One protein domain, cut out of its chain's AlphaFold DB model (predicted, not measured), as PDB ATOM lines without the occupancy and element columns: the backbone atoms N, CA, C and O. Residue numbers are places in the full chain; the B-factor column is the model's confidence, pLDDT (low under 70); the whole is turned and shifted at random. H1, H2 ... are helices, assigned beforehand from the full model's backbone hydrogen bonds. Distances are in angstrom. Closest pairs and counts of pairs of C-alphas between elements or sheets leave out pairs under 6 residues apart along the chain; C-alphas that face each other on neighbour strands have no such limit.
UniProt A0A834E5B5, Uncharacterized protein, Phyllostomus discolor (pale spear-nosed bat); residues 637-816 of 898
ATOM      1  N   SER A 637     118.226 208.384 109.786       86.31
ATOM      2  CA  SER A 637     118.151 209.822 110.061       86.31
ATOM      3  C   SER A 637     119.476 210.557 109.810       86.31
ATOM      4  O   SER A 637     119.457 211.747 109.501       86.31
ATOM      5  N   GLU A 638     120.620 209.875 109.914       87.50
ATOM      6  CA  GLU A 638     121.940 210.422 109.576       87.50
ATOM      7  C   GLU A 638     122.098 210.557 108.055       87.50
ATOM      8  O   GLU A 638     122.518 211.613 107.585       87.50
ATOM      9  N   LEU A 639     121.666 209.549 107.284       89.62
ATOM     10  CA  LEU A 639     121.644 209.612 105.818       89.62
ATOM     11  C   LEU A 639     120.768 210.772 105.319       89.62
ATOM     12  O   LEU A 639     121.207 211.560 104.483       89.62
ATOM     13  N   ILE A 640     119.561 210.925 105.876       90.62
ATOM     14  CA  ILE A 640     118.650 212.026 105.525       90.62
ATOM     15  C   ILE A 640     119.264 213.391 105.859       90.62
ATOM     16  O   ILE A 640     119.191 214.313 105.048       90.62
ATOM     17  N   LYS A 641     119.933 213.530 107.011       89.50
ATOM     18  CA  LYS A 641     120.634 214.777 107.369       89.50
ATOM     19  C   LYS A 641     121.752 215.120 106.387       89.50
ATOM     20  O   LYS A 641     121.898 216.291 106.049       89.50
ATOM     21  N   ILE A 642     122.520 214.131 105.928       87.38
ATOM     22  CA  ILE A 642     123.605 214.343 104.960       87.38
ATOM     23  C   ILE A 642     123.043 214.742 103.597       87.38
ATOM     24  O   ILE A 642     123.497 215.727 103.015       87.38
ATOM     25  N   LEU A 643     122.008 214.050 103.117       89.56
ATOM     26  CA  LEU A 643     121.310 214.410 101.882       89.56
ATOM     27  C   LEU A 643     120.757 215.848 101.952       89.56
ATOM     28  O   LEU A 643     120.961 216.644 101.034       89.56
ATOM     29  N   GLN A 644     120.133 216.218 103.075       90.06
ATOM     30  CA  GLN A 644     119.565 217.550 103.290       90.06
ATOM     31  C   GLN A 644     120.650 218.633 103.402       90.06
ATOM     32  O   GLN A 644     120.502 219.719 102.839       90.06
ATOM     33  N   GLY A 645     121.756 218.342 104.091       87.62
ATOM     34  CA  GLY A 645     122.914 219.232 104.187       87.62
ATOM     35  C   GLY A 645     123.571 219.472 102.828       87.62
ATOM     36  O   GLY A 645     123.840 220.619 102.468       87.62
ATOM     37  N   THR A 646     123.739 218.409 102.041       87.25
ATOM     38  CA  THR A 646     124.324 218.456 100.693       87.25
ATOM     39  C   THR A 646     123.463 219.286  99.740       87.25
ATOM     40  O   THR A 646     123.970 220.178  99.059       87.25
ATOM     41  N   LYS A 647     122.140 219.065  99.751       89.31
ATOM     42  CA  LYS A 647     121.160 219.860  98.997       89.31
ATOM     43  C   LYS A 647     121.253 221.348  99.340       89.31
ATOM     44  O   LYS A 647     121.370 222.184  98.444       89.31
ATOM     45  N   ASN A 648     121.208 221.687 100.630       87.69
ATOM     46  CA  ASN A 648     121.257 223.079 101.079       87.69
ATOM     47  C   ASN A 648     122.581 223.747 100.676       87.69
ATOM     48  O   ASN A 648     122.574 224.883 100.203       87.69
ATOM     49  N   GLY A 649     123.702 223.023 100.778       83.44
ATOM     50  CA  GLY A 649     125.012 223.489 100.321       83.44
ATOM     51  C   GLY A 649     125.055 223.788  98.819       83.44
ATOM     52  O   GLY A 649     125.564 224.835  98.416       83.44
ATOM     53  N   LEU A 650     124.467 222.921  97.988       84.06
ATOM     54  CA  LEU A 650     124.352 223.150  96.544       84.06
ATOM     55  C   LEU A 650     123.439 224.335  96.206       84.06
ATOM     56  O   LEU A 650     123.797 225.149  95.353       84.06
ATOM     57  N   MET A 651     122.292 224.474  96.881       82.44
ATOM     58  CA  MET A 651     121.387 225.613  96.684       82.44
ATOM     59  C   MET A 651     122.049 226.944  97.053       82.44
ATOM     60  O   MET A 651     121.933 227.915  96.305       82.44
ATOM     61  N   GLU A 652     122.777 226.993  98.170       81.50
ATOM     62  CA  GLU A 652     123.518 228.188  98.574       81.50
ATOM     63  C   GLU A 652     124.629 228.556  97.588       81.50
ATOM     64  O   GLU A 652     124.825 229.738  97.306       81.50
ATOM     65  N   LEU A 653     125.361 227.570  97.060       77.88
ATOM     66  CA  LEU A 653     126.416 227.809  96.073       77.88
ATOM     67  C   LEU A 653     125.845 228.280  94.735       77.88
ATOM     68  O   LEU A 653     126.354 229.250  94.175       77.88
ATOM     69  N   LYS A 654     124.749 227.670  94.273       76.62
ATOM     70  CA  LYS A 654     124.029 228.078  93.057       76.62
ATOM     71  C   LYS A 654     123.439 229.488  93.176       76.62
ATOM     72  O   LYS A 654     123.333 230.190  92.177       76.62
ATOM     73  N   ALA A 655     123.084 229.922  94.387       75.69
ATOM     74  CA  ALA A 655     122.638 231.289  94.655       75.69
ATOM     75  C   ALA A 655     123.791 232.311  94.755       75.69
ATOM     76  O   ALA A 655     123.560 233.505  94.572       75.69
ATOM     77  N   LYS A 656     125.019 231.869  95.072       73.69
ATOM     78  CA  LYS A 656     126.198 232.731  95.290       73.69
ATOM     79  C   LYS A 656     127.113 232.868  94.066       73.69
ATOM     80  O   LYS A 656     127.820 233.869  93.975       73.69
ATOM     81  N   PHE A 657     127.133 231.897  93.152       66.75
ATOM     82  CA  PHE A 657     128.059 231.855  92.015       66.75
ATOM     83  C   PHE A 657     127.332 231.563  90.695       66.75
ATOM     84  O   PHE A 657     126.542 230.630  90.616       66.75
ATOM     85  N   GLU A 658     127.648 232.324  89.640       56.28
ATOM     86  CA  GLU A 658     127.072 232.152  88.289       56.28
ATOM     87  C   GLU A 658     127.891 231.207  87.383       56.28
ATOM     88  O   GLU A 658     127.439 230.842  86.299       56.28
ATOM     89  N   SER A 659     129.100 230.800  87.797       66.81
ATOM     90  CA  SER A 659     129.976 229.946  86.979       66.81
ATOM     91  C   SER A 659     129.516 228.488  86.972       66.81
ATOM     92  O   SER A 659     129.475 227.840  88.022       66.81
ATOM     93  N   ALA A 660     129.258 227.953  85.776       63.75
ATOM     94  CA  ALA A 660     128.876 226.556  85.563       63.75
ATOM     95  C   ALA A 660     129.929 225.561  86.088       63.75
ATOM     96  O   ALA A 660     129.570 224.519  86.622       63.75
ATOM     97  N   GLU A 661     131.215 225.911  86.020       64.38
ATOM     98  CA  GLU A 661     132.326 225.040  86.428       64.38
ATOM     99  C   GLU A 661     132.400 224.854  87.955       64.38
ATOM    100  O   GLU A 661     132.653 223.756  88.450       64.38
ATOM    101  N   ILE A 662     132.108 225.913  88.720       68.38
ATOM    102  CA  ILE A 662     132.077 225.863  90.194       68.38
ATOM    103  C   ILE A 662     130.860 225.064  90.674       68.38
ATOM    104  O   ILE A 662     130.952 224.314  91.649       68.38
ATOM    105  N   VAL A 663     129.724 225.209  89.985       69.31
ATOM    106  CA  VAL A 663     128.504 224.446  90.275       69.31
ATOM    107  C   VAL A 663     128.709 222.963  89.960       69.31
ATOM    108  O   VAL A 663     128.342 222.127  90.780       69.31
ATOM    109  N   GLU A 664     129.351 222.632  88.839       71.25
ATOM    110  CA  GLU A 664     129.633 221.244  88.457       71.25
ATOM    111  C   GLU A 664     130.617 220.566  89.428       71.25
ATOM    112  O   GLU A 664     130.393 219.430  89.845       71.25
ATOM    113  N   GLU A 665     131.666 221.262  89.879       70.19
ATOM    114  CA  GLU A 665     132.589 220.724  90.892       70.19
ATOM    115  C   GLU A 665     131.899 220.513  92.250       70.19
ATOM    116  O   GLU A 665     132.123 219.506  92.930       70.19
ATOM    117  N   ALA A 666     131.000 221.421  92.635       70.75
ATOM    118  CA  ALA A 666     130.180 221.241  93.827       70.75
ATOM    119  C   ALA A 666     129.235 220.033  93.687       70.75
ATOM    120  O   ALA A 666     129.101 219.259  94.637       70.75
ATOM    121  N   GLN A 667     128.638 219.823  92.507       76.81
ATOM    122  CA  GLN A 667     127.826 218.640  92.202       76.81
ATOM    123  C   GLN A 667     128.652 217.350  92.245       76.81
ATOM    124  O   GLN A 667     128.176 216.348  92.776       76.81
ATOM    125  N   ARG A 668     129.906 217.355  91.769       73.44
ATOM    126  CA  ARG A 668     130.823 216.204  91.899       73.44
ATOM    127  C   ARG A 668     131.087 215.862  93.357       73.44
ATOM    128  O   ARG A 668     130.950 214.703  93.748       73.44
ATOM    129  N   LYS A 669     131.398 216.867  94.179       75.44
ATOM    130  CA  LYS A 669     131.620 216.673  95.616       75.44
ATOM    131  C   LYS A 669     130.366 216.142  96.317       75.44
ATOM    132  O   LYS A 669     130.460 215.174  97.067       75.44
ATOM    133  N   ALA A 670     129.207 216.723  96.017       78.25
ATOM    134  CA  ALA A 670     127.913 216.279  96.524       78.25
ATOM    135  C   ALA A 670     127.605 214.827  96.129       78.25
ATOM    136  O   ALA A 670     127.245 214.010  96.972       78.25
ATOM    137  N   THR A 671     127.813 214.476  94.860       81.50
ATOM    138  CA  THR A 671     127.590 213.118  94.338       81.50
ATOM    139  C   THR A 671     128.486 212.098  95.035       81.50
ATOM    140  O   THR A 671     128.036 211.002  95.375       81.50
ATOM    141  N   TYR A 672     129.747 212.457  95.288       76.00
ATOM    142  CA  TYR A 672     130.691 211.607  96.008       76.00
ATOM    143  C   TYR A 672     130.280 211.393  97.471       76.00
ATOM    144  O   TYR A 672     130.212 210.253  97.932       76.00
ATOM    145  N   GLU A 673     129.950 212.470  98.185       80.19
ATOM    146  CA  GLU A 673     129.519 212.427  99.587       80.19
ATOM    147  C   GLU A 673     128.242 211.597  99.767       80.19
ATOM    148  O   GLU A 673     128.163 210.745 100.658       80.19
ATOM    149  N   VAL A 674     127.275 211.764  98.862       85.00
ATOM    150  CA  VAL A 674     126.033 210.986  98.854       85.00
ATOM    151  C   VAL A 674     126.279 209.525  98.479       85.00
ATOM    152  O   VAL A 674     125.707 208.643  99.115       85.00
ATOM    153  N   SER A 675     127.170 209.238  97.521       81.81
ATOM    154  CA  SER A 675     127.544 207.855  97.171       81.81
ATOM    155  C   SER A 675     128.160 207.116  98.360       81.81
ATOM    156  O   SER A 675     127.760 205.991  98.657       81.81
ATOM    157  N   LEU A 676     129.106 207.754  99.059       77.69
ATOM    158  CA  LEU A 676     129.761 207.181 100.237       77.69
ATOM    159  C   LEU A 676     128.771 206.940 101.374       77.69
ATOM    160  O   LEU A 676     128.764 205.869 101.976       77.69
ATOM    161  N   SER A 677     127.926 207.930 101.646       83.44
ATOM    162  CA  SER A 677     126.942 207.892 102.725       83.44
ATOM    163  C   SER A 677     125.888 206.816 102.482       83.44
ATOM    164  O   SER A 677     125.645 205.966 103.341       83.44
ATOM    165  N   LEU A 678     125.311 206.790 101.280       86.81
ATOM    166  CA  LEU A 678     124.345 205.775 100.885       86.81
ATOM    167  C   LEU A 678     124.983 204.381 100.879       86.81
ATOM    168  O   LEU A 678     124.406 203.452 101.433       86.81
ATOM    169  N   GLY A 679     126.186 204.232 100.319       81.50
ATOM    170  CA  GLY A 679     126.911 202.959 100.316       81.50
ATOM    171  C   GLY A 679     127.210 202.441 101.727       81.50
ATOM    172  O   GLY A 679     126.989 201.263 102.003       81.50
ATOM    173  N   SER A 680     127.642 203.322 102.638       82.38
ATOM    174  CA  SER A 680     127.877 203.000 104.053       82.38
ATOM    175  C   SER A 680     126.595 202.508 104.730       82.38
ATOM    176  O   SER A 680     126.573 201.419 105.305       82.38
ATOM    177  N   PHE A 681     125.486 203.233 104.558       87.50
ATOM    178  CA  PHE A 681     124.207 202.854 105.154       87.50
ATOM    179  C   PHE A 681     123.621 201.562 104.558       87.50
ATOM    180  O   PHE A 681     123.117 200.706 105.282       87.50
ATOM    181  N   LEU A 682     123.719 201.370 103.239       85.94
ATOM    182  CA  LEU A 682     123.282 200.135 102.582       85.94
ATOM    183  C   LEU A 682     124.097 198.921 103.045       85.94
ATOM    184  O   LEU A 682     123.531 197.834 103.160       85.94
ATOM    185  N   ASN A 683     125.393 199.087 103.318       81.19
ATOM    186  CA  ASN A 683     126.227 198.032 103.895       81.19
ATOM    187  C   ASN A 683     125.834 197.742 105.348       81.19
ATOM    188  O   ASN A 683     125.654 196.580 105.697       81.19
ATOM    189  N   TYR A 684     125.582 198.773 106.159       85.06
ATOM    190  CA  TYR A 684     125.052 198.604 107.514       85.06
ATOM    191  C   TYR A 684     123.729 197.812 107.529       85.06
ATOM    192  O   TYR A 684     123.554 196.894 108.333       85.06
ATOM    193  N   LEU A 685     122.802 198.101 106.606       84.44
ATOM    194  CA  LEU A 685     121.545 197.349 106.471       84.44
ATOM    195  C   LEU A 685     121.761 195.889 106.041       84.44
ATOM    196  O   LEU A 685     120.997 195.013 106.449       84.44
ATOM    197  N   LEU A 686     122.801 195.613 105.246       79.44
ATOM    198  CA  LEU A 686     123.195 194.246 104.893       79.44
ATOM    199  C   LEU A 686     123.689 193.486 106.130       79.44
ATOM    200  O   LEU A 686     123.229 192.381 106.409       79.44
ATOM    201  N   GLU A 687     124.609 194.095 106.883       78.62
ATOM    202  CA  GLU A 687     125.229 193.509 108.078       78.62
ATOM    203  C   GLU A 687     124.213 193.269 109.202       78.62
ATOM    204  O   GLU A 687     124.298 192.278 109.928       78.62
ATOM    205  N   THR A 688     123.205 194.139 109.312       81.38
ATOM    206  CA  THR A 688     122.120 194.039 110.301       81.38
ATOM    207  C   THR A 688     120.916 193.209 109.836       81.38
ATOM    208  O   THR A 688     119.905 193.161 110.535       81.38
ATOM    209  N   GLN A 689     121.027 192.514 108.695       77.69
ATOM    210  CA  GLN A 689     119.995 191.638 108.120       77.69
ATOM    211  C   GLN A 689     118.643 192.332 107.873       77.69
ATOM    212  O   GLN A 689     117.579 191.781 108.165       77.69
ATOM    213  N   GLN A 690     118.665 193.530 107.284       79.81
ATOM    214  CA  GLN A 690     117.467 194.254 106.840       79.81
ATOM    215  C   GLN A 690     117.373 194.326 105.300       79.81
ATOM    216  O   GLN A 690     117.397 195.423 104.732       79.81
ATOM    217  N   PRO A 691     117.251 193.180 104.595       79.44
ATOM    218  CA  PRO A 691     117.335 193.122 103.133       79.44
ATOM    219  C   PRO A 691     116.202 193.889 102.442       79.44
ATOM    220  O   PRO A 691     116.438 194.542 101.433       79.44
ATOM    221  N   ASP A 692     114.994 193.888 103.008       81.62
ATOM    222  CA  ASP A 692     113.842 194.569 102.411       81.62
ATOM    223  C   ASP A 692     114.028 196.097 102.398       81.62
ATOM    224  O   ASP A 692     113.811 196.759 101.385       81.62
ATOM    225  N   THR A 693     114.480 196.671 103.516       84.19
ATOM    226  CA  THR A 693     114.758 198.112 103.622       84.19
ATOM    227  C   THR A 693     115.961 198.495 102.769       84.19
ATOM    228  O   THR A 693     115.959 199.543 102.128       84.19
ATOM    229  N   GLN A 694     116.967 197.624 102.704       86.38
ATOM    230  CA  GLN A 694     118.115 197.808 101.831       86.38
ATOM    231  C   GLN A 694     117.708 197.828 100.348       86.38
ATOM    232  O   GLN A 694     118.144 198.710  99.608       86.38
ATOM    233  N   LEU A 695     116.869 196.886  99.909       84.06
ATOM    234  CA  LEU A 695     116.368 196.803  98.536       84.06
ATOM    235  C   LEU A 695     115.509 198.010  98.171       84.06
ATOM    236  O   LEU A 695     115.720 198.607  97.118       84.06
ATOM    237  N   LEU A 696     114.597 198.407  99.059       87.56
ATOM    238  CA  LEU A 696     113.735 199.570  98.861       87.56
ATOM    239  C   LEU A 696     114.554 200.841  98.586       87.56
ATOM    240  O   LEU A 696     114.324 201.529  97.594       87.56
ATOM    241  N   LEU A 697     115.564 201.115  99.418       89.88
ATOM    242  CA  LEU A 697     116.430 202.284  99.249       89.88
ATOM    243  C   LEU A 697     117.325 202.178  98.008       89.88
ATOM    244  O   LEU A 697     117.559 203.184  97.337       89.88
ATOM    245  N   ARG A 698     117.794 200.970  97.662       85.69
ATOM    246  CA  ARG A 698     118.565 200.729  96.431       85.69
ATOM    247  C   ARG A 698     117.758 201.060  95.177       85.69
ATOM    248  O   ARG A 698     118.315 201.684  94.279       85.69
ATOM    249  N   PHE A 699     116.481 200.683  95.104       85.81
ATOM    250  CA  PHE A 699     115.659 200.973  93.923       85.81
ATOM    251  C   PHE A 699     115.299 202.451  93.790       85.81
ATOM    252  O   PHE A 699     115.340 202.984  92.685       85.81
ATOM    253  N   ILE A 700     115.036 203.133  94.908       88.69
ATOM    254  CA  ILE A 700     114.826 204.586  94.899       88.69
ATOM    255  C   ILE A 700     116.094 205.293  94.404       88.69
ATOM    256  O   ILE A 700     116.022 206.158  93.538       88.69
ATOM    257  N   ALA A 701     117.275 204.871  94.866       88.31
ATOM    258  CA  ALA A 701     118.536 205.416  94.370       88.31
ATOM    259  C   ALA A 701     118.788 205.096  92.886       88.31
ATOM    260  O   ALA A 701     119.295 205.941  92.145       88.31
ATOM    261  N   ALA A 702     118.427 203.896  92.423       84.56
ATOM    262  CA  ALA A 702     118.531 203.520  91.012       84.56
ATOM    263  C   ALA A 702     117.668 204.425  90.117       84.56
ATOM    264  O   ALA A 702     118.094 204.767  89.016       84.56
ATOM    265  N   GLY A 703     116.530 204.904  90.634       80.81
ATOM    266  CA  GLY A 703     115.668 205.902  89.996       80.81
ATOM    267  C   GLY A 703     116.335 207.243  89.671       80.81
ATOM    268  O   GLY A 703     115.791 208.000  88.874       80.81
ATOM    269  N   VAL A 704     117.516 207.528  90.233       84.81
ATOM    270  CA  VAL A 704     118.347 208.699  89.883       84.81
ATOM    271  C   VAL A 704     119.737 208.306  89.363       84.81
ATOM    272  O   VAL A 704     120.684 209.089  89.395       84.81
ATOM    273  N   GLY A 705     119.884 207.069  88.876       78.50
ATOM    274  CA  GLY A 705     121.105 206.585  88.228       78.50
ATOM    275  C   GLY A 705     122.129 205.926  89.157       78.50
ATOM    276  O   GLY A 705     123.307 205.852  88.802       78.50
ATOM    277  N   TYR A 706     121.735 205.441  90.341       82.38
ATOM    278  CA  TYR A 706     122.625 204.665  91.216       82.38
ATOM    279  C   TYR A 706     122.914 203.264  90.658       82.38
ATOM    280  O   TYR A 706     122.003 202.466  90.434       82.38
ATOM    281  N   HIS A 707     124.193 202.921  90.484       69.94
ATOM    282  CA  HIS A 707     124.611 201.606  90.006       69.94
ATOM    283  C   HIS A 707     124.883 200.645  91.171       69.94
ATOM    284  O   HIS A 707     125.913 200.718  91.844       69.94
ATOM    285  N   VAL A 708     124.011 199.649  91.319       57.88
ATOM    286  CA  VAL A 708     123.964 198.707  92.453       57.88
ATOM    287  C   VAL A 708     125.272 197.929  92.677       57.88
ATOM    288  O   VAL A 708     125.679 197.751  93.818       57.88
ATOM    289  N   ILE A 709     125.952 197.493  91.606       54.12
ATOM    290  CA  ILE A 709     127.214 196.723  91.697       54.12
ATOM    291  C   ILE A 709     128.424 197.611  92.039       54.12
ATOM    292  O   ILE A 709     129.355 197.169  92.704       54.12
ATOM    293  N   LYS A 710     128.428 198.865  91.571       56.09
ATOM    294  CA  LYS A 710     129.573 199.779  91.700       56.09
ATOM    295  C   LYS A 710     129.470 200.683  92.931       56.09
ATOM    296  O   LYS A 710     130.452 201.325  93.276       56.09
ATOM    297  N   ASN A 711     128.312 200.698  93.599       63.69
ATOM    298  CA  ASN A 711     127.978 201.562  94.733       63.69
ATOM    299  C   ASN A 711     128.165 203.067  94.446       63.69
ATOM    300  O   ASN A 711     128.505 203.838  95.343       63.69
ATOM    301  N   THR A 712     127.936 203.497  93.202       70.19
ATOM    302  CA  THR A 712     128.132 204.887  92.756       70.19
ATOM    303  C   THR A 712     127.031 205.329  91.797       70.19
ATOM    304  O   THR A 712     126.474 204.507  91.066       70.19
ATOM    305  N   PHE A 713     126.750 206.632  91.746       78.19
ATOM    306  CA  PHE A 713     125.881 207.211  90.715       78.19
ATOM    307  C   PHE A 713     126.602 207.288  89.365       78.19
ATOM    308  O   PHE A 713     127.803 207.545  89.301       78.19
ATOM    309  N   GLN A 714     125.869 207.024  88.284       70.62
ATOM    310  CA  GLN A 714     126.374 207.100  86.908       70.62
ATOM    311  C   GLN A 714     126.466 208.545  86.396       70.62
ATOM    312  O   GLN A 714     127.257 208.825  85.497       70.62
ATOM    313  N   TYR A 715     125.675 209.448  86.980       79.88
ATOM    314  CA  TYR A 715     125.576 210.860  86.617       79.88
ATOM    315  C   TYR A 715     125.735 211.744  87.861       79.88
ATOM    316  O   TYR A 715     125.609 211.266  88.991       79.88
ATOM    317  N   LEU A 716     126.027 213.031  87.656       80.94
ATOM    318  CA  LEU A 716     126.141 214.002  88.745       80.94
ATOM    319  C   LEU A 716     124.758 214.338  89.312       80.94
ATOM    320  O   LEU A 716     123.850 214.675  88.559       80.94
ATOM    321  N   LEU A 717     124.620 214.282  90.635       83.44
ATOM    322  CA  LEU A 717     123.391 214.629  91.343       83.44
ATOM    323  C   LEU A 717     123.221 216.151  91.427       83.44
ATOM    324  O   LEU A 717     124.091 216.863  91.939       83.44
ATOM    325  N   GLY A 718     122.084 216.649  90.946       84.75
ATOM    326  CA  GLY A 718     121.625 218.019  91.134       84.75
ATOM    327  C   GLY A 718     120.653 218.155  92.307       84.75
ATOM    328  O   GLY A 718     120.426 217.227  93.082       84.75
ATOM    329  N   CYS A 719     120.083 219.353  92.466       86.06
ATOM    330  CA  CYS A 719     119.114 219.603  93.535       86.06
ATOM    331  C   CYS A 719     117.827 218.789  93.348       86.06
ATOM    332  O   CYS A 719     117.275 218.329  94.338       86.06
ATOM    333  N   ASP A 720     117.373 218.587  92.110       85.06
ATOM    334  CA  ASP A 720     116.119 217.880  91.830       85.06
ATOM    335  C   ASP A 720     116.253 216.380  92.151       85.06
ATOM    336  O   ASP A 720     115.363 215.788  92.764       85.06
ATOM    337  N   GLU A 721     117.405 215.778  91.842       89.31
ATOM    338  CA  GLU A 721     117.705 214.386  92.187       89.31
ATOM    339  C   GLU A 721     117.873 214.198  93.702       89.31
ATOM    340  O   GLU A 721     117.398 213.207  94.259       89.31
ATOM    341  N   LEU A 722     118.510 215.149  94.395       89.88
ATOM    342  CA  LEU A 722     118.624 215.113  95.858       89.88
ATOM    343  C   LEU A 722     117.267 215.298  96.549       89.88
ATOM    344  O   LEU A 722     117.021 214.668  97.578       89.88
ATOM    345  N   ASP A 723     116.379 216.116  95.984       88.69
ATOM    346  CA  ASP A 723     115.013 216.321  96.475       88.69
ATOM    347  C   ASP A 723     114.181 215.057  96.348       88.69
ATOM    348  O   ASP A 723     113.497 214.669  97.296       88.69
ATOM    349  N   PHE A 724     114.285 214.391  95.200       90.38
ATOM    350  CA  PHE A 724     113.671 213.093  94.983       90.38
ATOM    351  C   PHE A 724     114.180 212.062  95.995       90.38
ATOM    352  O   PHE A 724     113.374 211.459  96.701       90.38
ATOM    353  N   LEU A 725     115.505 211.904  96.132       91.12
ATOM    354  CA  LEU A 725     116.099 210.955  97.080       91.12
ATOM    355  C   LEU A 725     115.614 211.207  98.510       91.12
ATOM    356  O   LEU A 725     115.216 210.269  99.192       91.12
ATOM    357  N   LEU A 726     115.615 212.463  98.957       90.31
ATOM    358  CA  LEU A 726     115.156 212.842 100.294       90.31
ATOM    359  C   LEU A 726     113.691 212.478 100.531       90.31
ATOM    360  O   LEU A 726     113.373 211.814 101.518       90.31
ATOM    361  N   ASN A 727     112.807 212.917  99.635       88.25
ATOM    362  CA  ASN A 727     111.367 212.781  99.820       88.25
ATOM    363  C   ASN A 727     110.914 211.325  99.666       88.25
ATOM    364  O   ASN A 727     110.167 210.820 100.510       88.25
ATOM    365  N   GLU A 728     111.388 210.641  98.625       90.94
ATOM    366  CA  GLU A 728     110.965 209.276  98.320       90.94
ATOM    367  C   GLU A 728     111.560 208.268  99.295       90.94
ATOM    368  O   GLU A 728     110.828 207.412  99.784       90.94
ATOM    369  N   MET A 729     112.846 208.371  99.664       92.50
ATOM    370  CA  MET A 729     113.424 207.438 100.641       92.50
ATOM    371  C   MET A 729     112.721 207.539 101.993       92.50
ATOM    372  O   MET A 729     112.474 206.514 102.627       92.50
ATOM    373  N   GLN A 730     112.393 208.756 102.434       89.31
ATOM    374  CA  GLN A 730     111.712 208.968 103.706       89.31
ATOM    375  C   GLN A 730     110.265 208.458 103.661       89.31
ATOM    376  O   GLN A 730     109.877 207.633 104.487       89.31
ATOM    377  N   THR A 731     109.499 208.863 102.645       89.19
ATOM    378  CA  THR A 731     108.093 208.459 102.485       89.19
ATOM    379  C   THR A 731     107.954 206.950 102.291       89.19
ATOM    380  O   THR A 731     107.100 206.315 102.913       89.19
ATOM    381  N   ALA A 732     108.806 206.350 101.455       89.81
ATOM    382  CA  ALA A 732     108.776 204.919 101.197       89.81
ATOM    383  C   ALA A 732     109.176 204.114 102.434       89.81
ATOM    384  O   ALA A 732     108.554 203.088 102.703       89.81
ATOM    385  N   GLN A 733     110.168 204.563 103.210       88.50
ATOM    386  CA  GLN A 733     110.537 203.870 104.441       88.50
ATOM    387  C   GLN A 733     109.404 203.919 105.476       88.50
ATOM    388  O   GLN A 733     109.055 202.868 106.018       88.50
ATOM    389  N   ASP A 734     108.799 205.087 105.709       89.19
ATOM    390  CA  ASP A 734     107.694 205.243 106.663       89.19
ATOM    391  C   ASP A 734     106.493 204.368 106.268       89.19
ATOM    392  O   ASP A 734     106.002 203.566 107.070       89.19
ATOM    393  N   LYS A 735     106.080 204.439 104.996       89.38
ATOM    394  CA  LYS A 735     104.962 203.652 104.454       89.38
ATOM    395  C   LYS A 735     105.250 202.151 104.454       89.38
ATOM    396  O   LYS A 735     104.372 201.352 104.777       89.38
ATOM    397  N   TYR A 736     106.477 201.741 104.136       90.19
ATOM    398  CA  TYR A 736     106.870 200.335 104.200       90.19
ATOM    399  C   TYR A 736     106.814 199.802 105.640       90.19
ATOM    400  O   TYR A 736     106.305 198.703 105.852       90.19
ATOM    401  N   GLN A 737     107.275 200.567 106.638       86.69
ATOM    402  CA  GLN A 737     107.195 200.155 108.046       86.69
ATOM    403  C   GLN A 737     105.749 200.091 108.551       86.69
ATOM    404  O   GLN A 737     105.388 199.141 109.250       86.69
ATOM    405  N   GLU A 738     104.899 201.046 108.164       90.94
ATOM    406  CA  GLU A 738     103.461 201.009 108.450       90.94
ATOM    407  C   GLU A 738     102.821 199.727 107.893       90.94
ATOM    408  O   GLU A 738     102.225 198.947 108.640       90.94
ATOM    409  N   LEU A 739     103.011 199.456 106.598       88.50
ATOM    410  CA  LEU A 739     102.457 198.275 105.939       88.50
ATOM    411  C   LEU A 739     103.029 196.977 106.507       88.50
ATOM    412  O   LEU A 739     102.290 196.006 106.641       88.50
ATOM    413  N   LYS A 740     104.310 196.949 106.888       85.69
ATOM    414  CA  LYS A 740     104.961 195.774 107.489       85.69
ATOM    415  C   LYS A 740     104.359 195.413 108.842       85.69
ATOM    416  O   LYS A 740     104.208 194.227 109.131       85.69
ATOM    417  N   ASN A 741     103.976 196.416 109.633       84.88
ATOM    418  CA  ASN A 741     103.298 196.221 110.915       84.88
ATOM    419  C   ASN A 741     101.847 195.742 110.751       84.88
ATOM    420  O   ASN A 741     101.317 195.088 111.647       84.88
ATOM    421  N   ILE A 742     101.214 196.049 109.615       84.44
ATOM    422  CA  ILE A 742      99.845 195.624 109.299       84.44
ATOM    423  C   ILE A 742      99.841 194.220 108.689       84.44
ATOM    424  O   ILE A 742      99.119 193.336 109.149       84.44
ATOM    425  N   CYS A 743     100.599 194.016 107.610       81.06
ATOM    426  CA  CYS A 743     100.595 192.778 106.852       81.06
ATOM    427  C   CYS A 743     101.822 192.617 105.939       81.06
ATOM    428  O   CYS A 743     102.113 193.457 105.085       81.06
ATOM    429  N   THR A 744     102.486 191.465 106.039       83.06
ATOM    430  CA  THR A 744     103.703 191.152 105.278       83.06
ATOM    431  C   THR A 744     103.504 191.190 103.761       83.06
ATOM    432  O   THR A 744     104.363 191.736 103.072       83.06
ATOM    433  N   TYR A 745     102.382 190.686 103.223       83.88
ATOM    434  CA  TYR A 745     102.154 190.715 101.770       83.88
ATOM    435  C   TYR A 745     101.944 192.140 101.245       83.88
ATOM    436  O   TYR A 745     102.368 192.448 100.136       83.88
ATOM    437  N   ARG A 746     101.351 193.034 102.051       88.62
ATOM    438  CA  ARG A 746     101.138 194.445 101.683       88.62
ATOM    439  C   ARG A 746     102.465 195.192 101.618       88.62
ATOM    440  O   ARG A 746     102.709 195.939 100.678       88.62
ATOM    441  N   ALA A 747     103.346 194.941 102.587       87.00
ATOM    442  CA  ALA A 747     104.690 195.510 102.607       87.00
ATOM    443  C   ALA A 747     105.555 195.000 101.444       87.00
ATOM    444  O   ALA A 747     106.270 195.782 100.821       87.00
ATOM    445  N   GLN A 748     105.465 193.706 101.120       87.88
ATOM    446  CA  GLN A 748     106.158 193.126  99.968       87.88
ATOM    447  C   GLN A 748     105.609 193.669  98.644       87.88
ATOM    448  O   GLN A 748     106.399 194.081  97.804       87.88
ATOM    449  N   ALA A 749     104.285 193.750  98.472       88.31
ATOM    450  CA  ALA A 749     103.670 194.345  97.285       88.31
ATOM    451  C   ALA A 749     104.088 195.815  97.106       88.31
ATOM    452  O   ALA A 749     104.434 196.223  96.001       88.31
ATOM    453  N   PHE A 750     104.147 196.582  98.201       90.44
ATOM    454  CA  PHE A 750     104.620 197.967  98.195       90.44
ATOM    455  C   PHE A 750     106.090 198.093  97.792       90.44
ATOM    456  O   PHE A 750     106.424 198.948  96.973       90.44
ATOM    457  N   LEU A 751     106.966 197.231  98.314       89.44
ATOM    458  CA  LEU A 751     108.379 197.207  97.933       89.44
ATOM    459  C   LEU A 751     108.541 196.891  96.442       89.44
ATOM    460  O   LEU A 751     109.278 197.595  95.756       89.44
ATOM    461  N   VAL A 752     107.828 195.879  95.935       88.62
ATOM    462  CA  VAL A 752     107.874 195.495  94.514       88.62
ATOM    463  C   VAL A 752     107.377 196.638  93.630       88.62
ATOM    464  O   VAL A 752     108.076 197.024  92.697       88.62
ATOM    465  N   LEU A 753     106.217 197.223  93.947       89.69
ATOM    466  CA  LEU A 753     105.649 198.331  93.178       89.69
ATOM    467  C   LEU A 753     106.588 199.542  93.164       89.69
ATOM    468  O   LEU A 753     106.866 200.094  92.103       89.69
ATOM    469  N   THR A 754     107.139 199.908  94.323       88.12
ATOM    470  CA  THR A 754     108.092 201.021  94.436       88.12
ATOM    471  C   THR A 754     109.361 200.729  93.635       88.12
ATOM    472  O   THR A 754     109.855 201.598  92.926       88.12
ATOM    473  N   GLY A 755     109.861 199.490  93.663       86.38
ATOM    474  CA  GLY A 755     111.026 199.087  92.875       86.38
ATOM    475  C   GLY A 755     110.829 199.248  91.364       86.38
ATOM    476  O   GLY A 755     111.748 199.678  90.664       86.38
ATOM    477  N   LEU A 756     109.622 198.957  90.872       85.94
ATOM    478  CA  LEU A 756     109.266 199.031  89.452       85.94
ATOM    479  C   LEU A 756     108.925 200.441  88.956       85.94
ATOM    480  O   LEU A 756     108.961 200.663  87.747       85.94
ATOM    481  N   THR A 757     108.601 201.373  89.858       85.81
ATOM    482  CA  THR A 757     108.060 202.700  89.502       85.81
ATOM    483  C   THR A 757     108.909 203.883  89.985       85.81
ATOM    484  O   THR A 757     108.783 204.973  89.435       85.81
ATOM    485  N   ALA A 758     109.818 203.702  90.952       84.31
ATOM    486  CA  ALA A 758     110.627 204.797  91.494       84.31
ATOM    487  C   ALA A 758     111.640 205.356  90.472       84.31
ATOM    488  O   ALA A 758     112.608 204.678  90.100       84.31
ATOM    489  N   THR A 759     111.437 206.611  90.059       82.50
ATOM    490  CA  THR A 759     112.299 207.366  89.134       82.50
ATOM    491  C   THR A 759     112.187 208.876  89.377       82.50
ATOM    492  O   THR A 759     111.097 209.364  89.679       82.50
ATOM    493  N   ALA A 760     113.286 209.628  89.241       72.69
ATOM    494  CA  ALA A 760     113.222 211.091  89.241       72.69
ATOM    495  C   ALA A 760     112.882 211.608  87.839       72.69
ATOM    496  O   ALA A 760     113.692 211.529  86.918       72.69
ATOM    497  N   GLY A 761     111.681 212.165  87.679       62.12
ATOM    498  CA  GLY A 761     111.239 212.803  86.437       62.12
ATOM    499  C   GLY A 761     109.821 212.412  86.026       62.12
ATOM    500  O   GLY A 761     109.148 211.647  86.705       62.12
ATOM    501  N   VAL A 762     109.357 212.965  84.901       54.78
ATOM    502  CA  VAL A 762     108.021 212.688  84.318       54.78
ATOM    503  C   VAL A 762     108.051 211.464  83.386       54.78
ATOM    504  O   VAL A 762     107.021 211.024  82.887       54.78
ATOM    505  N   THR A 763     109.237 210.925  83.105       59.16
ATOM    506  CA  THR A 763     109.437 209.775  82.218       59.16
ATOM    507  C   THR A 763     109.294 208.460  82.971       59.16
ATOM    508  O   THR A 763     110.091 208.171  83.863       59.16
ATOM    509  N   ASP A 764     108.318 207.656  82.551       65.81
ATOM    510  CA  ASP A 764     108.114 206.291  83.035       65.81
ATOM    511  C   ASP A 764     109.340 205.402  82.770       65.81
ATOM    512  O   ASP A 764     110.029 205.533  81.753       65.81
ATOM    513  N   ILE A 765     109.596 204.463  83.684       77.62
ATOM    514  CA  ILE A 765     110.676 203.476  83.560       77.62
ATOM    515  C   ILE A 765     110.397 202.556  82.366       77.62
ATOM    516  O   ILE A 765     109.281 202.053  82.203       77.62
ATOM    517  N   SER A 766     111.423 202.310  81.547       80.25
ATOM    518  CA  SER A 766     111.308 201.445  80.367       80.25
ATOM    519  C   SER A 766     110.928 199.994  80.730       80.25
ATOM    520  O   SER A 766     111.327 199.499  81.789       80.25
ATOM    521  N   PRO A 767     110.192 199.271  79.864       77.31
ATOM    522  CA  PRO A 767     109.866 197.854  80.064       77.31
ATOM    523  C   PRO A 767     111.092 196.954  80.298       77.31
ATOM    524  O   PRO A 767     111.039 196.003  81.082       77.31
ATOM    525  N   GLU A 768     112.207 197.254  79.634       76.56
ATOM    526  CA  GLU A 768     113.468 196.528  79.770       76.56
ATOM    527  C   GLU A 768     114.061 196.720  81.171       76.56
ATOM    528  O   GLU A 768     114.399 195.749  81.848       76.56
ATOM    529  N   GLU A 769     114.096 197.961  81.657       74.75
ATOM    530  CA  GLU A 769     114.587 198.273  82.998       74.75
ATOM    531  C   GLU A 769     113.661 197.714  84.092       74.75
ATOM    532  O   GLU A 769     114.142 197.194  85.101       74.75
ATOM    533  N   LYS A 770     112.336 197.716  83.883       82.81
ATOM    534  CA  LYS A 770     111.383 197.038  84.783       82.81
ATOM    535  C   LYS A 770     111.657 195.534  84.869       82.81
ATOM    536  O   LYS A 770     111.584 194.967  85.960       82.81
ATOM    537  N   THR A 771     112.039 194.900  83.759       80.94
ATOM    538  CA  THR A 771     112.408 193.475  83.717       80.94
ATOM    539  C   THR A 771     113.676 193.201  84.528       80.94
ATOM    540  O   THR A 771     113.708 192.261  85.325       80.94
ATOM    541  N   GLU A 772     114.708 194.035  84.380       77.75
ATOM    542  CA  GLU A 772     115.953 193.922  85.152       77.75
ATOM    543  C   GLU A 772     115.719 194.148  86.651       77.75
ATOM    544  O   GLU A 772     116.153 193.345  87.483       77.75
ATOM    545  N   ARG A 773     114.968 195.197  87.014       81.00
ATOM    546  CA  ARG A 773     114.605 195.479  88.410       81.00
ATOM    547  C   ARG A 773     113.779 194.339  89.010       81.00
ATOM    548  O   ARG A 773     114.047 193.930  90.139       81.00
ATOM    549  N   LEU A 774     112.840 193.762  88.256       82.94
ATOM    550  CA  LEU A 774     112.050 192.612  88.701       82.94
ATOM    551  C   LEU A 774     112.911 191.359  88.921       82.94
ATOM    552  O   LEU A 774     112.690 190.627  89.889       82.94
ATOM    553  N   ALA A 775     113.897 191.108  88.057       80.19
ATOM    554  CA  ALA A 775     114.839 190.005  88.228       80.19
ATOM    555  C   ALA A 775     115.667 190.167  89.515       80.19
ATOM    556  O   ALA A 775     115.776 189.219  90.294       80.19
ATOM    557  N   LEU A 776     116.151 191.382  89.795       73.81
ATOM    558  CA  LEU A 776     116.888 191.694  91.025       73.81
ATOM    559  C   LEU A 776     116.025 191.526  92.281       73.81
ATOM    560  O   LEU A 776     116.500 190.983  93.278       73.81
ATOM    561  N   ILE A 777     114.754 191.939  92.232       79.00
ATOM    562  CA  ILE A 777     113.778 191.715  93.311       79.00
ATOM    563  C   ILE A 777     113.611 190.212  93.574       79.00
ATOM    564  O   ILE A 777     113.662 189.785  94.727       79.00
ATOM    565  N   LYS A 778     113.441 189.405  92.515       76.19
ATOM    566  CA  LYS A 778     113.292 187.941  92.608       76.19
ATOM    567  C   LYS A 778     114.554 187.264  93.169       76.19
ATOM    568  O   LYS A 778     114.432 186.282  93.893       76.19
ATOM    569  N   GLU A 779     115.740 187.788  92.861       73.06
ATOM    570  CA  GLU A 779     117.029 187.264  93.333       73.06
ATOM    571  C   GLU A 779     117.329 187.630  94.799       73.06
ATOM    572  O   GLU A 779     117.792 186.786  95.565       73.06
ATOM    573  N   HIS A 780     117.062 188.876  95.206       67.62
ATOM    574  CA  HIS A 780     117.518 189.416  96.495       67.62
ATOM    575  C   HIS A 780     116.505 189.286  97.641       67.62
ATOM    576  O   HIS A 780     116.893 189.392  98.807       67.62
ATOM    577  N   MET A 781     115.222 189.044  97.357       66.25
ATOM    578  CA  MET A 781     114.206 188.765  98.382       66.25
ATOM    579  C   MET A 781     114.392 187.350  98.957       66.25
ATOM    580  O   MET A 781     113.520 186.509  98.816       66.25
ATOM    581  N   GLY A 782     115.519 187.057  99.615       53.69
ATOM    582  CA  GLY A 782     115.908 185.727 100.122       53.69
ATOM    583  C   GLY A 782     114.942 185.017 101.100       53.69
ATOM    584  O   GLY A 782     115.286 183.959 101.621       53.69
ATOM    585  N   GLN A 783     113.748 185.560 101.358       59.00
ATOM    586  CA  GLN A 783     112.608 184.891 101.994       59.00
ATOM    587  C   GLN A 783     111.527 184.613 100.939       59.00
ATOM    588  O   GLN A 783     111.294 185.470 100.090       59.00
ATOM    589  N   PRO A 784     110.816 183.469 100.977       64.94
ATOM    590  CA  PRO A 784     109.778 183.201  99.990       64.94
ATOM    591  C   PRO A 784     108.763 184.349  99.982       64.94
ATOM    592  O   PRO A 784     108.204 184.698 101.026       64.94
ATOM    593  N   LEU A 785     108.554 184.938  98.797       77.50
ATOM    594  CA  LEU A 785     107.477 185.892  98.544       77.50
ATOM    595  C   LEU A 785     106.184 185.349  99.151       77.50
ATOM    596  O   LEU A 785     105.918 184.142  99.086       77.50
ATOM    597  N   SER A 786     105.372 186.231  99.735       81.00
ATOM    598  CA  SER A 786     104.057 185.825 100.211       81.00
ATOM    599  C   SER A 786     103.280 185.178  99.064       81.00
ATOM    600  O   SER A 786     103.500 185.480  97.886       81.00
ATOM    601  N   LYS A 787     102.363 184.267  99.394       77.50
ATOM    602  CA  LYS A 787     101.608 183.517  98.382       77.50
ATOM    603  C   LYS A 787     100.856 184.452  97.431       77.50
ATOM    604  O   LYS A 787     100.748 184.160  96.248       77.50
ATOM    605  N   GLU A 788     100.392 185.578  97.955       80.88
ATOM    606  CA  GLU A 788      99.658 186.623  97.254       80.88
ATOM    607  C   GLU A 788     100.556 187.355  96.243       80.88
ATOM    608  O   GLU A 788     100.212 187.443  95.064       80.88
ATOM    609  N   VAL A 789     101.742 187.808  96.665       82.94
ATOM    610  CA  VAL A 789     102.696 188.513  95.788       82.94
ATOM    611  C   VAL A 789     103.310 187.556  94.763       82.94
ATOM    612  O   VAL A 789     103.421 187.894  93.587       82.94
ATOM    613  N   ALA A 790     103.646 186.329  95.171       81.00
ATOM    614  CA  ALA A 790     104.142 185.291  94.270       81.00
ATOM    615  C   ALA A 790     103.118 184.942  93.181       81.00
ATOM    616  O   ALA A 790     103.492 184.730  92.029       81.00
ATOM    617  N   HIS A 791     101.828 184.910  93.532       77.88
ATOM    618  CA  HIS A 791     100.762 184.643  92.577       77.88
ATOM    619  C   HIS A 791     100.664 185.747  91.519       77.88
ATOM    620  O   HIS A 791     100.702 185.432  90.329       77.88
ATOM    621  N   VAL A 792     100.624 187.020  91.937       81.81
ATOM    622  CA  VAL A 792     100.598 188.179  91.026       81.81
ATOM    623  C   VAL A 792     101.805 188.174  90.081       81.81
ATOM    624  O   VAL A 792     101.638 188.302  88.872       81.81
ATOM    625  N   LEU A 793     103.002 187.893  90.603       79.44
ATOM    626  CA  LEU A 793     104.236 187.819  89.810       79.44
ATOM    627  C   LEU A 793     104.340 186.586  88.891       79.44
ATOM    628  O   LEU A 793     105.251 186.522  88.067       79.44
ATOM    629  N   SER A 794     103.445 185.604  89.035       73.38
ATOM    630  CA  SER A 794     103.420 184.363  88.241       73.38
ATOM    631  C   SER A 794     102.323 184.325  87.170       73.38
ATOM    632  O   SER A 794     102.211 183.334  86.441       73.38
ATOM    633  N   LYS A 795     101.497 185.379  87.066       75.81
ATOM    634  CA  LYS A 795     100.432 185.460  86.059       75.81
ATOM    635  C   LYS A 795     101.033 185.441  84.639       75.81
ATOM    636  O   LYS A 795     102.023 186.130  84.389       75.81
ATOM    637  N   PRO A 796     100.465 184.672  83.687       52.25
ATOM    638  CA  PRO A 796     100.925 184.681  82.300       52.25
ATOM    639  C   PRO A 796     100.840 186.098  81.723       52.25
ATOM    640  O   PRO A 796      99.760 186.676  81.697       52.25
ATOM    641  N   GLY A 797     101.970 186.644  81.270       55.91
ATOM    642  CA  GLY A 797     102.054 188.021  80.776       55.91
ATOM    643  C   GLY A 797     102.522 189.056  81.804       55.91
ATOM    644  O   GLY A 797     102.724 190.196  81.413       55.91
ATOM    645  N   ALA A 798     102.786 188.686  83.064       57.62
ATOM    646  CA  ALA A 798     103.289 189.616  84.089       57.62
ATOM    647  C   ALA A 798     104.627 190.293  83.722       57.62
ATOM    648  O   ALA A 798     104.896 191.396  84.181       57.62
ATOM    649  N   ASP A 799     105.438 189.673  82.859       57.34
ATOM    650  CA  ASP A 799     106.699 190.254  82.376       57.34
ATOM    651  C   ASP A 799     106.505 191.162  81.134       57.34
ATOM    652  O   ASP A 799     107.474 191.701  80.599       57.34
ATOM    653  N   HIS A 800     105.277 191.283  80.604       61.34
ATOM    654  CA  HIS A 800     104.951 192.017  79.364       61.34
ATOM    655  C   HIS A 800     103.773 193.002  79.522       61.34
ATOM    656  O   HIS A 800     103.597 193.875  78.675       61.34
ATOM    657  N   ASP A 801     102.988 192.878  80.596       76.19
ATOM    658  CA  ASP A 801     101.787 193.664  80.893       76.19
ATOM    659  C   ASP A 801     101.944 194.410  82.234       76.19
ATOM    660  O   ASP A 801     101.403 194.030  83.277       76.19
ATOM    661  N   TRP A 802     102.778 195.456  82.202       82.56
ATOM    662  CA  TRP A 802     103.198 196.216  83.386       82.56
ATOM    663  C   TRP A 802     102.053 196.978  84.060       82.56
ATOM    664  O   TRP A 802     102.032 197.074  85.282       82.56
ATOM    665  N   GLU A 803     101.086 197.481  83.289       81.31
ATOM    666  CA  GLU A 803      99.952 198.259  83.808       81.31
ATOM    667  C   GLU A 803      99.021 197.385  84.664       81.31
ATOM    668  O   GLU A 803      98.624 197.772  85.767       81.31
ATOM    669  N   ASN A 804      98.743 196.158  84.209       80.75
ATOM    670  CA  ASN A 804      97.972 195.193  84.990       80.75
ATOM    671  C   ASN A 804      98.748 194.697  86.215       80.75
ATOM    672  O   ASN A 804      98.159 194.550  87.287       80.75
ATOM    673  N   LEU A 805     100.064 194.495  86.093       84.62
ATOM    674  CA  LEU A 805     100.902 194.099  87.224       84.62
ATOM    675  C   LEU A 805     100.942 195.178  88.322       84.62
ATOM    676  O   LEU A 805     100.787 194.865  89.502       84.62
ATOM    677  N   GLU A 806     101.130 196.444  87.952       87.75
ATOM    678  CA  GLU A 806     101.140 197.568  88.894       87.75
ATOM    679  C   GLU A 806      99.773 197.753  89.565       87.75
ATOM    680  O   GLU A 806      99.705 197.964  90.778       87.75
ATOM    681  N   THR A 807      98.687 197.580  88.805       84.06
ATOM    682  CA  THR A 807      97.312 197.615  89.328       84.06
ATOM    683  C   THR A 807      97.064 196.484  90.331       84.06
ATOM    684  O   THR A 807      96.562 196.730  91.429       84.06
ATOM    685  N   ASP A 808      97.465 195.252  90.005       83.06
ATOM    686  CA  ASP A 808      97.346 194.091  90.895       83.06
ATOM    687  C   ASP A 808      98.154 194.276  92.192       83.06
ATOM    688  O   ASP A 808      97.677 193.947  93.283       83.06
ATOM    689  N   LEU A 809      99.367 194.832  92.099       87.75
ATOM    690  CA  LEU A 809     100.187 195.175  93.265       87.75
ATOM    691  C   LEU A 809      99.537 196.288  94.100       87.75
ATOM    692  O   LEU A 809      99.536 196.194  95.327       87.75
ATOM    693  N   GLY A 810      98.932 197.296  93.462       87.06
ATOM    694  CA  GLY A 810      98.150 198.345  94.124       87.06
ATOM    695  C   GLY A 810      96.982 197.786  94.940       87.06
ATOM    696  O   GLY A 810      96.845 198.096  96.123       87.06
ATOM    697  N   LEU A 811      96.205 196.866  94.360       83.88
ATOM    698  CA  LEU A 811      95.087 196.202  95.044       83.88
ATOM    699  C   LEU A 811      95.540 195.371  96.255       83.88
ATOM    700  O   LEU A 811      94.859 195.346  97.287       83.88
ATOM    701  N   LEU A 812      96.706 194.719  96.156       83.31
ATOM    702  CA  LEU A 812      97.323 194.037  97.294       83.31
ATOM    703  C   LEU A 812      97.729 195.027  98.388       83.31
ATOM    704  O   LEU A 812      97.503 194.747  99.564       83.31
ATOM    705  N   ILE A 813      98.286 196.185  98.031       86.75
ATOM    706  CA  ILE A 813      98.674 197.228  98.993       86.75
ATOM    707  C   ILE A 813      97.450 197.803  99.705       86.75
ATOM    708  O   ILE A 813      97.531 198.025 100.913       86.75
ATOM    709  N   ASP A 814      96.317 197.974  99.024       83.12
ATOM    710  CA  ASP A 814      95.080 198.521  99.603       83.12
ATOM    711  C   ASP A 814      94.308 197.508 100.470       83.12
ATOM    712  O   ASP A 814      93.481 197.894 101.298       83.12
ATOM    713  N   GLY A 815      94.654 196.217 100.383       69.62
ATOM    714  CA  GLY A 815      94.108 195.150 101.230       69.62
ATOM    715  C   GLY A 815      92.819 194.512 100.702       69.62
ATOM    716  O   GLY A 815      92.117 193.847 101.461       69.62
ATOM    717  N   ASN A 816      92.509 194.679  99.413       59.84
ATOM    718  CA  ASN A 816      91.236 194.277  98.802       59.84
ATOM    719  C   ASN A 816      91.265 192.844  98.205       59.84
ATOM    720  O   ASN A 816      90.712 192.573  97.141       59.84
TER     721      ASN A 816
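AT A GLANCE: This is residues 637 to 816 of the 898 residues of an uncharacterized protein of Phyllostomus discolor (pale spear-nosed bat) (UniProt A0A834E5B5). An elongated up-and-down bundle of six helices, H1 to H6, each running against the one before it, starts with a long helical hairpin, H1 and H2, whose turn, residues 655 to 661, sticks out at one end. H3 and H4 fill the middle, and towards the other end H6 packs on H3 and H5 while a smaller hairpin, H7 and H8, packs on H5. The printed part has 180 residues with eight named helices, H1 to H8 in chain order, and no named strand: its class is all helix. It is compact, with a radius of gyration of the C-alphas of 17.4 A, and spans 54 by 33 by 28 A.

HOW THE PARTS SIT: H1, residues 637 to 656, touches H2, residues 660 to 687, at a shallow tilt of 2 degrees, opposite ways; their closest C-alphas, Thr 646 and Ala 670, are 5.9 A apart. With residues 682 to 686 alone, H2 touches H3, residues 691 to 702, closest at C-alphas 682 and 694, 5.7 A. H4, residues 719 to 742, touches H1 with residues 719 to 730 alone, closest at C-alphas 647 and 719, 5.8 A, and H3 with residues 725 to 733 alone, closest at C-alphas 697 and 729, 6.1 A. H2 and H4 are near each other. H5, residues 744 to 757, is the hub, touching five helices, among them H4, closest at C-alphas 739 and 747, 4.9 A, and H3, closest at C-alphas 699 and 755, 5.1 A. H6, residues 767 to 780, touches H5 at a steep tilt of 36 degrees, only just beyond shallow, closest at C-alphas 756 and 770, 5.5 A. H7, residues 787 to 793, touches H5, closest at C-alphas 749 and 789, 6.1 A. H8, residues 802 to 814, touches H5 at a shallow tilt of 34 degrees, only just short of steep, closest at C-alphas 746 and 813, 4.6 A. In H1 to H8 every O i to N i+4 pair is within hydrogen-bond range.

IN THESE COORDINATES: H1 begins at C-alpha 637 (118.151, 209.822, 110.061) and is 28.4 A long. H2 is 40.2 A long and H4 34.6 A. H5 and H6 are each 20.0 A long. H8 ends at C-alpha 814 (95.080, 198.521, 99.603).

THE WHOLE: The two C-alphas farthest apart, Lys 656 and Pro 796, are 55.8 A apart. The printed part has no cut. The link from H3 to H4, 16 residues, is long. Mean pLDDT of the printed part is 79.8; 28 residues are under 70, among them 657 to 663 and 707 to 711.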